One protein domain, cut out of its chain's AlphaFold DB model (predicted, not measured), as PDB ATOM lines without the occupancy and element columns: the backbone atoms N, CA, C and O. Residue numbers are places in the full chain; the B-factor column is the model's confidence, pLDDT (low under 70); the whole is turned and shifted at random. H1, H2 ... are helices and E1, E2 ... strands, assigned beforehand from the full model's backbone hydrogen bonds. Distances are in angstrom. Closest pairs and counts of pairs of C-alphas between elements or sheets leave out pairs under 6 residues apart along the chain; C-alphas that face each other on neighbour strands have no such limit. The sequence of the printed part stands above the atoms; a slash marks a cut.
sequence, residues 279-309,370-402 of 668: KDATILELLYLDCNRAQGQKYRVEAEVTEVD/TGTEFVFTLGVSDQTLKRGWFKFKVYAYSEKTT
ATOM      1  N   LYS A 279     -29.246 -30.091  -4.181       72.25
ATOM      2  CA  LYS A 279     -28.591 -31.032  -5.087       72.25
ATOM      3  C   LYS A 279     -27.883 -32.082  -4.259       72.25
ATOM      4  O   LYS A 279     -27.152 -31.719  -3.338       72.25
ATOM      5  N   ASP A 280     -28.065 -33.345  -4.603       77.12
ATOM      6  CA  ASP A 280     -27.238 -34.403  -4.039       77.12
ATOM      7  C   ASP A 280     -25.773 -34.136  -4.384       77.12
ATOM      8  O   ASP A 280     -25.441 -33.785  -5.520       77.12
ATOM      9  N   ALA A 281     -24.912 -34.232  -3.377       78.31
ATOM     10  CA  ALA A 281     -23.477 -34.075  -3.531       78.31
ATOM     11  C   ALA A 281     -22.730 -34.934  -2.512       78.31
ATOM     12  O   ALA A 281     -23.185 -35.182  -1.395       78.31
ATOM     13  N   THR A 282     -21.527 -35.336  -2.884       81.75
ATOM     14  CA  THR A 282     -20.559 -35.943  -1.973       81.75
ATOM     15  C   THR A 282     -19.716 -34.865  -1.295       81.75
ATOM     16  O   THR A 282     -19.510 -33.772  -1.828       81.75
ATOM     17  N   ILE A 283     -19.149 -35.185  -0.129       79.19
ATOM     18  CA  ILE A 283     -18.193 -34.299   0.559       79.19
ATOM     19  C   ILE A 283     -17.044 -33.903  -0.381       79.19
ATOM     20  O   ILE A 283     -16.610 -32.751  -0.383       79.19
ATOM     21  N   LEU A 284     -16.572 -34.840  -1.210       77.56
ATOM     22  CA  LEU A 284     -15.482 -34.601  -2.149       77.56
ATOM     23  C   LEU A 284     -15.869 -33.578  -3.223       77.56
ATOM     24  O   LEU A 284     -15.101 -32.656  -3.481       77.56
ATOM     25  N   GLU A 285     -17.066 -33.677  -3.797       78.44
ATOM     26  CA  GLU A 285     -17.566 -32.680  -4.753       78.44
ATOM     27  C   GLU A 285     -17.674 -31.293  -4.117       78.44
ATOM     28  O   GLU A 285     -17.313 -30.300  -4.753       78.44
ATOM     29  N   LEU A 286     -18.083 -31.216  -2.843       78.19
ATOM     30  CA  LEU A 286     -18.159 -29.944  -2.130       78.19
ATOM     31  C   LEU A 286     -16.791 -29.270  -1.938       78.19
ATOM     32  O   LEU A 286     -16.714 -28.041  -1.965       78.19
ATOM     33  N   LEU A 287     -15.712 -30.042  -1.777       73.56
ATOM     34  CA  LEU A 287     -14.350 -29.507  -1.626       73.56
ATOM     35  C   LEU A 287     -13.834 -28.819  -2.898       73.56
ATOM     36  O   LEU A 287     -13.029 -27.891  -2.808       73.56
ATOM     37  N   TYR A 288     -14.301 -29.257  -4.070       78.81
ATOM     38  CA  TYR A 288     -13.878 -28.741  -5.376       78.81
ATOM     39  C   TYR A 288     -14.916 -27.819  -6.036       78.81
ATOM     40  O   TYR A 288     -14.767 -27.462  -7.207       78.81
ATOM     41  N   LEU A 289     -15.962 -27.416  -5.306       74.00
ATOM     42  CA  LEU A 289     -16.995 -26.519  -5.818       74.00
ATOM     43  C   LEU A 289     -16.422 -25.168  -6.261       74.00
ATOM     44  O   LEU A 289     -15.625 -24.542  -5.566       74.00
ATOM     45  N   ASP A 290     -16.907 -24.659  -7.393       71.06
ATOM     46  CA  ASP A 290     -16.672 -23.270  -7.789       71.06
ATOM     47  C   ASP A 290     -17.524 -22.340  -6.912       71.06
ATOM     48  O   ASP A 290     -18.747 -22.488  -6.811       71.06
ATOM     49  N   CYS A 291     -16.881 -21.350  -6.294       60.91
ATOM     50  CA  CYS A 291     -17.511 -20.395  -5.392       60.91
ATOM     51  C   CYS A 291     -18.646 -19.594  -6.053       60.91
ATOM     52  O   CYS A 291     -19.625 -19.264  -5.385       60.91
ATOM     53  N   ASN A 292     -18.568 -19.354  -7.366       61.66
ATOM     54  CA  ASN A 292     -19.614 -18.658  -8.117       61.66
ATOM     55  C   ASN A 292     -20.846 -19.542  -8.364       61.66
ATOM     56  O   ASN A 292     -21.951 -19.033  -8.526       61.66
ATOM     57  N   ARG A 293     -20.663 -20.868  -8.390       61.78
ATOM     58  CA  ARG A 293     -21.739 -21.854  -8.582       61.78
ATOM     59  C   ARG A 293     -22.377 -22.289  -7.264       61.78
ATOM     60  O   ARG A 293     -23.496 -22.790  -7.264       61.78
ATOM     61  N   ALA A 294     -21.671 -22.103  -6.149       62.03
ATOM     62  CA  ALA A 294     -22.124 -22.488  -4.817       62.03
ATOM     63  C   ALA A 294     -22.950 -21.408  -4.096       62.03
ATOM     64  O   ALA A 294     -23.561 -21.699  -3.067       62.03
ATOM     65  N   GLN A 295     -22.983 -20.169  -4.597       64.06
ATOM     66  CA  GLN A 295     -23.715 -19.085  -3.945       64.06
ATOM     67  C   GLN A 295     -25.235 -19.292  -4.059       64.06
ATOM     68  O   GLN A 295     -25.783 -19.360  -5.155       64.06
ATOM     69  N   GLY A 296     -25.919 -19.387  -2.914       62.25
ATOM     70  CA  GLY A 296     -27.372 -19.589  -2.839       62.25
ATOM     71  C   GLY A 296     -27.849 -21.024  -3.105       62.25
ATOM     72  O   GLY A 296     -29.021 -21.313  -2.874       62.25
ATOM     73  N   GLN A 297     -26.962 -21.933  -3.531       71.94
ATOM     74  CA  GLN A 297     -27.267 -23.355  -3.710       71.94
ATOM     75  C   GLN A 297     -27.068 -24.118  -2.395       71.94
ATOM     76  O   GLN A 297     -26.075 -23.926  -1.689       71.94
ATOM     77  N   LYS A 298     -28.006 -25.018  -2.096       79.69
ATOM     78  CA  LYS A 298     -27.907 -25.974  -0.988       79.69
ATOM     79  C   LYS A 298     -27.645 -27.380  -1.523       79.69
ATOM     80  O   LYS A 298     -28.075 -27.707  -2.631       79.69
ATOM     81  N   TYR A 299     -26.944 -28.194  -0.749       79.50
ATOM     82  CA  TYR A 299     -26.504 -29.531  -1.126       79.50
ATOM     83  C   TYR A 299     -26.931 -30.548  -0.078       79.50
ATOM     84  O   TYR A 299     -26.750 -30.298   1.112       79.50
ATOM     85  N   ARG A 300     -27.475 -31.680  -0.518       81.44
ATOM     86  CA  ARG A 300     -27.803 -32.819   0.334       81.44
ATOM     87  C   ARG A 300     -26.605 -33.756   0.350       81.44
ATOM     88  O   ARG A 300     -26.141 -34.179  -0.705       81.44
ATOM     89  N   VAL A 301     -26.093 -34.036   1.542       82.81
ATOM     90  CA  VAL A 301     -24.884 -34.833   1.751       82.81
ATOM     91  C   VAL A 301     -25.145 -35.858   2.833       82.81
ATOM     92  O   VAL A 301     -25.516 -35.503   3.948       82.81
ATOM     93  N   GLU A 302     -24.919 -37.125   2.521       84.62
ATOM     94  CA  GLU A 302     -24.882 -38.180   3.530       84.62
ATOM     95  C   GLU A 302     -23.479 -38.230   4.138       84.62
ATOM     96  O   GLU A 302     -22.490 -38.340   3.408       84.62
ATOM     97  N   ALA A 303     -23.381 -38.091   5.459       81.31
ATOM     98  CA  ALA A 303     -22.104 -38.083   6.161       81.31
ATOM     99  C   ALA A 303     -22.231 -38.621   7.589       81.31
ATOM    100  O   ALA A 303     -23.260 -38.461   8.244       81.31
ATOM    101  N   GLU A 304     -21.151 -39.218   8.078       86.25
ATOM    102  CA  GLU A 304     -20.989 -39.635   9.469       86.25
ATOM    103  C   GLU A 304     -20.368 -38.494  10.283       86.25
ATOM    104  O   GLU A 304     -19.425 -37.834   9.831       86.25
ATOM    105  N   VAL A 305     -20.887 -38.244  11.485       83.00
ATOM    106  CA  VAL A 305     -20.291 -37.259  12.398       83.00
ATOM    107  C   VAL A 305     -19.092 -37.890  13.099       83.00
ATOM    108  O   VAL A 305     -19.256 -38.775  13.928       83.00
ATOM    109  N   THR A 306     -17.880 -37.424  12.801       76.94
ATOM    110  CA  THR A 306     -16.652 -37.978  13.404       76.94
ATOM    111  C   THR A 306     -16.218 -37.268  14.681       76.94
ATOM    112  O   THR A 306     -15.553 -37.864  15.518       76.94
ATOM    113  N   GLU A 307     -16.521 -35.975  14.804       76.81
ATOM    114  CA  GLU A 307     -16.090 -35.135  15.923       76.81
ATOM    115  C   GLU A 307     -16.963 -33.872  15.996       76.81
ATOM    116  O   GLU A 307     -17.392 -33.350  14.962       76.81
ATOM    117  N   VAL A 308     -17.194 -33.362  17.209       75.38
ATOM    118  CA  VAL A 308     -17.843 -32.066  17.458       75.38
ATOM    119  C   VAL A 308     -16.815 -31.103  18.049       75.38
ATOM    120  O   VAL A 308     -16.322 -31.309  19.156       75.38
ATOM    121  N   ASP A 309     -16.497 -30.033  17.320       71.50
ATOM    122  CA  ASP A 309     -15.515 -29.037  17.759       71.50
ATOM    123  C   ASP A 309     -16.122 -28.060  18.785       71.50
ATOM    124  O   ASP A 309     -16.872 -27.145  18.438       71.50
ATOM    125  N   THR A 370     -21.612 -38.783  17.736       79.62
ATOM    126  CA  THR A 370     -20.386 -39.256  17.098       79.62
ATOM    127  C   THR A 370     -20.580 -40.688  16.592       79.62
ATOM    128  O   THR A 370     -21.205 -41.515  17.250       79.62
ATOM    129  N   GLY A 371     -20.089 -40.985  15.391       72.31
ATOM    130  CA  GLY A 371     -20.260 -42.283  14.732       72.31
ATOM    131  C   GLY A 371     -21.648 -42.521  14.126       72.31
ATOM    132  O   GLY A 371     -21.902 -43.597  13.591       72.31
ATOM    133  N   THR A 372     -22.557 -41.544  14.198       79.50
ATOM    134  CA  THR A 372     -23.905 -41.665  13.626       79.50
ATOM    135  C   THR A 372     -23.947 -41.071  12.215       79.50
ATOM    136  O   THR A 372     -23.392 -39.996  11.963       79.50
ATOM    137  N   GLU A 373     -24.618 -41.761  11.286       82.38
ATOM    138  CA  GLU A 373     -24.845 -41.265   9.925       82.38
ATOM    139  C   GLU A 373     -26.058 -40.332   9.860       82.38
ATOM    140  O   GLU A 373     -27.165 -40.657  10.298       82.38
ATOM    141  N   PHE A 374     -25.863 -39.187   9.218       81.25
ATOM    142  CA  PHE A 374     -26.903 -38.200   8.978       81.25
ATOM    143  C   PHE A 374     -26.967 -37.822   7.502       81.25
ATOM    144  O   PHE A 374     -25.981 -37.849   6.764       81.25
ATOM    145  N   VAL A 375     -28.155 -37.405   7.083       79.81
ATOM    146  CA  VAL A 375     -28.381 -36.697   5.829       79.81
ATOM    147  C   VAL A 375     -28.394 -35.205   6.147       79.81
ATOM    148  O   VAL A 375     -29.333 -34.704   6.760       79.81
ATOM    149  N   PHE A 376     -27.351 -34.483   5.745       80.50
ATOM    150  CA  PHE A 376     -27.201 -33.046   5.961       80.50
ATOM    151  C   PHE A 376     -27.654 -32.236   4.754       80.50
ATOM    152  O   PHE A 376     -27.414 -32.607   3.610       80.50
ATOM    153  N   THR A 377     -28.206 -31.052   5.013       74.25
ATOM    154  CA  THR A 377     -28.329 -29.985   4.018       74.25
ATOM    155  C   THR A 377     -27.303 -28.895   4.287       74.25
ATOM    156  O   THR A 377     -27.399 -28.172   5.280       74.25
ATOM    157  N   LEU A 378     -26.343 -28.742   3.381       81.06
ATOM    158  CA  LEU A 378     -25.216 -27.820   3.490       81.06
ATOM    159  C   LEU A 378     -25.342 -26.662   2.494       81.06
ATOM    160  O   LEU A 378     -25.787 -26.845   1.368       81.06
ATOM    161  N   GLY A 379     -24.899 -25.462   2.867       74.12
ATOM    162  CA  GLY A 379     -24.789 -24.329   1.939       74.12
ATOM    163  C   GLY A 379     -23.627 -23.403   2.287       74.12
ATOM    164  O   GLY A 379     -23.163 -23.381   3.426       74.12
ATOM    165  N   VAL A 380     -23.130 -22.642   1.311       73.94
ATOM    166  CA  VAL A 380     -21.993 -21.725   1.508       73.94
ATOM    167  C   VAL A 380     -22.491 -20.358   1.982       73.94
ATOM    168  O   VAL A 380     -23.362 -19.760   1.357       73.94
ATOM    169  N   SER A 381     -21.925 -19.837   3.076       63.00
ATOM    170  CA  SER A 381     -22.308 -18.512   3.588       63.00
ATOM    171  C   SER A 381     -21.677 -17.360   2.786       63.00
ATOM    172  O   SER A 381     -20.503 -17.420   2.410       63.00
ATOM    173  N   ASP A 382     -22.414 -16.257   2.602       59.44
ATOM    174  CA  ASP A 382     -21.937 -15.060   1.881       59.44
ATOM    175  C   ASP A 382     -20.674 -14.433   2.500       59.44
ATOM    176  O   ASP A 382     -19.863 -13.806   1.811       59.44
ATOM    177  N   GLN A 383     -20.480 -14.587   3.815       56.06
ATOM    178  CA  GLN A 383     -19.291 -14.076   4.503       56.06
ATOM    179  C   GLN A 383     -18.025 -14.841   4.110       56.06
ATOM    180  O   GLN A 383     -16.935 -14.262   4.131       56.06
ATOM    181  N   THR A 384     -18.150 -16.115   3.733       56.09
ATOM    182  CA  THR A 384     -16.990 -16.945   3.406       56.09
ATOM    183  C   THR A 384     -16.456 -16.694   2.001       56.09
ATOM    184  O   THR A 384     -15.239 -16.675   1.808       56.09
ATOM    185  N   LEU A 385     -17.340 -16.346   1.059       57.00
ATOM    186  CA  LEU A 385     -16.970 -15.943  -0.305       57.00
ATOM    187  C   LEU A 385     -16.047 -14.712  -0.319       57.00
ATOM    188  O   LEU A 385     -15.122 -14.632  -1.123       57.00
ATOM    189  N   LYS A 386     -16.227 -13.779   0.625       54.53
ATOM    190  CA  LYS A 386     -15.400 -12.561   0.738       54.53
ATOM    191  C   LYS A 386     -13.998 -12.804   1.306       54.53
ATOM    192  O   LYS A 386     -13.151 -11.921   1.201       54.53
ATOM    193  N   ARG A 387     -13.752 -13.954   1.950       58.16
ATOM    194  CA  ARG A 387     -12.501 -14.246   2.679       58.16
ATOM    195  C   ARG A 387     -11.647 -15.350   2.042       58.16
ATOM    196  O   ARG A 387     -10.490 -15.472   2.429       58.16
ATOM    197  N   GLY A 388     -12.172 -16.092   1.059       54.47
ATOM    198  CA  GLY A 388     -11.408 -17.033   0.220       54.47
ATOM    199  C   GLY A 388     -11.275 -18.467   0.752       54.47
ATOM    200  O   GLY A 388     -10.353 -19.164   0.349       54.47
ATOM    201  N   TRP A 389     -12.148 -18.894   1.672       62.38
ATOM    202  CA  TRP A 389     -12.158 -20.246   2.260       62.38
ATOM    203  C   TRP A 389     -13.598 -20.784   2.208       62.38
ATOM    204  O   TRP A 389     -14.535 -19.989   2.306       62.38
ATOM    205  N   PHE A 390     -13.808 -22.097   2.073       64.06
ATOM    206  CA  PHE A 390     -15.152 -22.684   2.148       64.06
ATOM    207  C   PHE A 390     -15.543 -22.927   3.607       64.06
ATOM    208  O   PHE A 390     -14.887 -23.673   4.325       64.06
ATOM    209  N   LYS A 391     -16.626 -22.286   4.049       71.94
ATOM    210  CA  LYS A 391     -17.329 -22.622   5.290       71.94
ATOM    211  C   LYS A 391     -18.748 -22.954   4.892       71.94
ATOM    212  O   LYS A 391     -19.459 -22.083   4.377       71.94
ATOM    213  N   PHE A 392     -19.103 -24.206   5.117       74.38
ATOM    214  CA  PHE A 392     -20.454 -24.693   4.944       74.38
ATOM    215  C   PHE A 392     -21.240 -24.407   6.217       74.38
ATOM    216  O   PHE A 392     -20.695 -24.440   7.316       74.38
ATOM    217  N   LYS A 393     -22.509 -24.067   6.054       72.31
ATOM    218  CA  LYS A 393     -23.492 -23.972   7.125       72.31
ATOM    219  C   LYS A 393     -24.449 -25.148   6.966       72.31
ATOM    220  O   LYS A 393     -24.893 -25.403   5.847       72.31
ATOM    221  N   VAL A 394     -24.763 -25.833   8.064       72.38
ATOM    222  CA  VAL A 394     -25.853 -26.816   8.110       72.38
ATOM    223  C   VAL A 394     -27.167 -26.047   8.214       72.38
ATOM    224  O   VAL A 394     -27.318 -25.171   9.062       72.38
ATOM    225  N   TYR A 395     -28.088 -26.328   7.298       62.25
ATOM    226  CA  TYR A 395     -29.427 -25.735   7.266       62.25
ATOM    227  C   TYR A 395     -30.512 -26.714   7.721       62.25
ATOM    228  O   TYR A 395     -31.570 -26.263   8.143       62.25
ATOM    229  N   ALA A 396     -30.265 -28.020   7.596       63.72
ATOM    230  CA  ALA A 396     -31.140 -29.104   8.038       63.72
ATOM    231  C   ALA A 396     -30.320 -30.390   8.200       63.72
ATOM    232  O   ALA A 396     -29.277 -30.530   7.551       63.72
ATOM    233  N   TYR A 397     -30.796 -31.327   9.018       76.06
ATOM    234  CA  TYR A 397     -30.236 -32.673   9.118       76.06
ATOM    235  C   TYR A 397     -31.311 -33.684   9.532       76.06
ATOM    236  O   TYR A 397     -32.264 -33.328  10.223       76.06
ATOM    237  N   SER A 398     -31.155 -34.942   9.129       74.56
ATOM    238  CA  SER A 398     -31.962 -36.066   9.617       74.56
ATOM    239  C   SER A 398     -31.094 -37.306   9.811       74.56
ATOM    240  O   SER A 398     -30.151 -37.531   9.054       74.56
ATOM    241  N   GLU A 399     -31.375 -38.095  10.848       78.56
ATOM    242  CA  GLU A 399     -30.665 -39.354  11.098       78.56
ATOM    243  C   GLU A 399     -30.988 -40.346   9.975       78.56
ATOM    244  O   GLU A 399     -32.147 -40.491   9.566       78.56
ATOM    245  N   LYS A 400     -29.967 -41.001   9.423       73.75
ATOM    246  CA  LYS A 400     -30.150 -41.904   8.288       73.75
ATOM    247  C   LYS A 400     -30.728 -43.228   8.782       73.75
ATOM    248  O   LYS A 400     -30.015 -44.084   9.295       73.75
ATOM    249  N   THR A 401     -32.037 -43.419   8.626       61.47
ATOM    250  CA  THR A 401     -32.697 -44.669   9.021       61.47
ATOM    251  C   THR A 401     -32.260 -45.810   8.100       61.47
ATOM    252  O   THR A 401     -32.665 -45.877   6.936       61.47
ATOM    253  N   THR A 402     -31.448 -46.739   8.604       45.56
ATOM    254  CA  THR A 402     -31.160 -47.993   7.900       45.56
ATOM    255  C   THR A 402     -32.448 -48.815   7.838       45.56
ATOM    256  O   THR A 402     -32.904 -49.341   8.852       45.56
TER     257      THR A 402
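What this domain is: This is residues 279 to 309 and 370 to 402 of the 668 residues of the protein "DUF223 domain-containing protein" of Corchorus capsularis (UniProt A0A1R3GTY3). The core is a strongly twisted ribbon of three antiparallel strands, E1, E2 and E3, with E2 in the middle. Two short helices, H2 and H3, sit near the end of the ribbon where E1 begins and E2 ends, and H1 grazes the sheet. The 64 printed residues hold three named helices and three named strands, along the chain H1, H2, E1, E2, H3, E3, and the sheet's order is E1, E2, E3. The class is mixed, helices and strands. The whole is compact, with a radius of gyration of the C-alphas of 12.2 A and spans of 37 by 26 by 19 A.

Where its parts are: Start at Lys 279 and go on to C-alpha 283 at (-18.193, -34.299, 0.559), where H1, residues 283 to 287, begins. H2 follows at residues 291 to 294. Find C-alpha 298 at (-27.907, -25.974, -0.988); from there E1 runs 18.5 A to residue 304. After the cut look for E2, residues 373 to 380, 21.5 A long, and then H3, residues 382 to 385. E3, residues 392 to 399, is 18.9 A long, bends by 70 degrees at residue 395 and ends at C-alpha 399, (-30.665, -39.354, 11.098).

How they stand to each other: Begin with the inner strand E2. It is antiparallel to the edge strand E1 at 146 degrees, and N 301 and O 376 are 2.8 A apart, within hydrogen-bond range. It is antiparallel to the edge strand E3 at 156 degrees, with N 377 and O 396 within range at 2.8 A. Residues 279 to 280 pair, parallel, with residues 299 to 300 of E1. H1 only grazes the sheet, with its residues 283 to 286; its closest C-alpha pair with E1 is Ile 283 and Val 301, 6.8 A. H2 and H3 are not on the sheet. These two helices are close but not clearly touching, the C-alphas of Cys 291 and Leu 385 being the closest at 6.8 A. H1 is apart from H2 and from H3. In H1 every O i to N i+4 pair is within hydrogen-bond range; H2 and H3, with 4 residues each, are too short for such a pair.

The domain as a whole: The two C-alphas farthest apart are those of Lys 386 and Thr 402, 39.4 A. Residues 310 to 369 are cut out, and C-alphas 309 and 370 are 11.3 A apart across the cut, in the link from E1 to E2. Of the links printed whole, none is long. The mean pLDDT of the printed part is 71.8; look for values under 70 at residues 291 to 296, 381 to 390, 395 to 396 and 401 to 402 of this model.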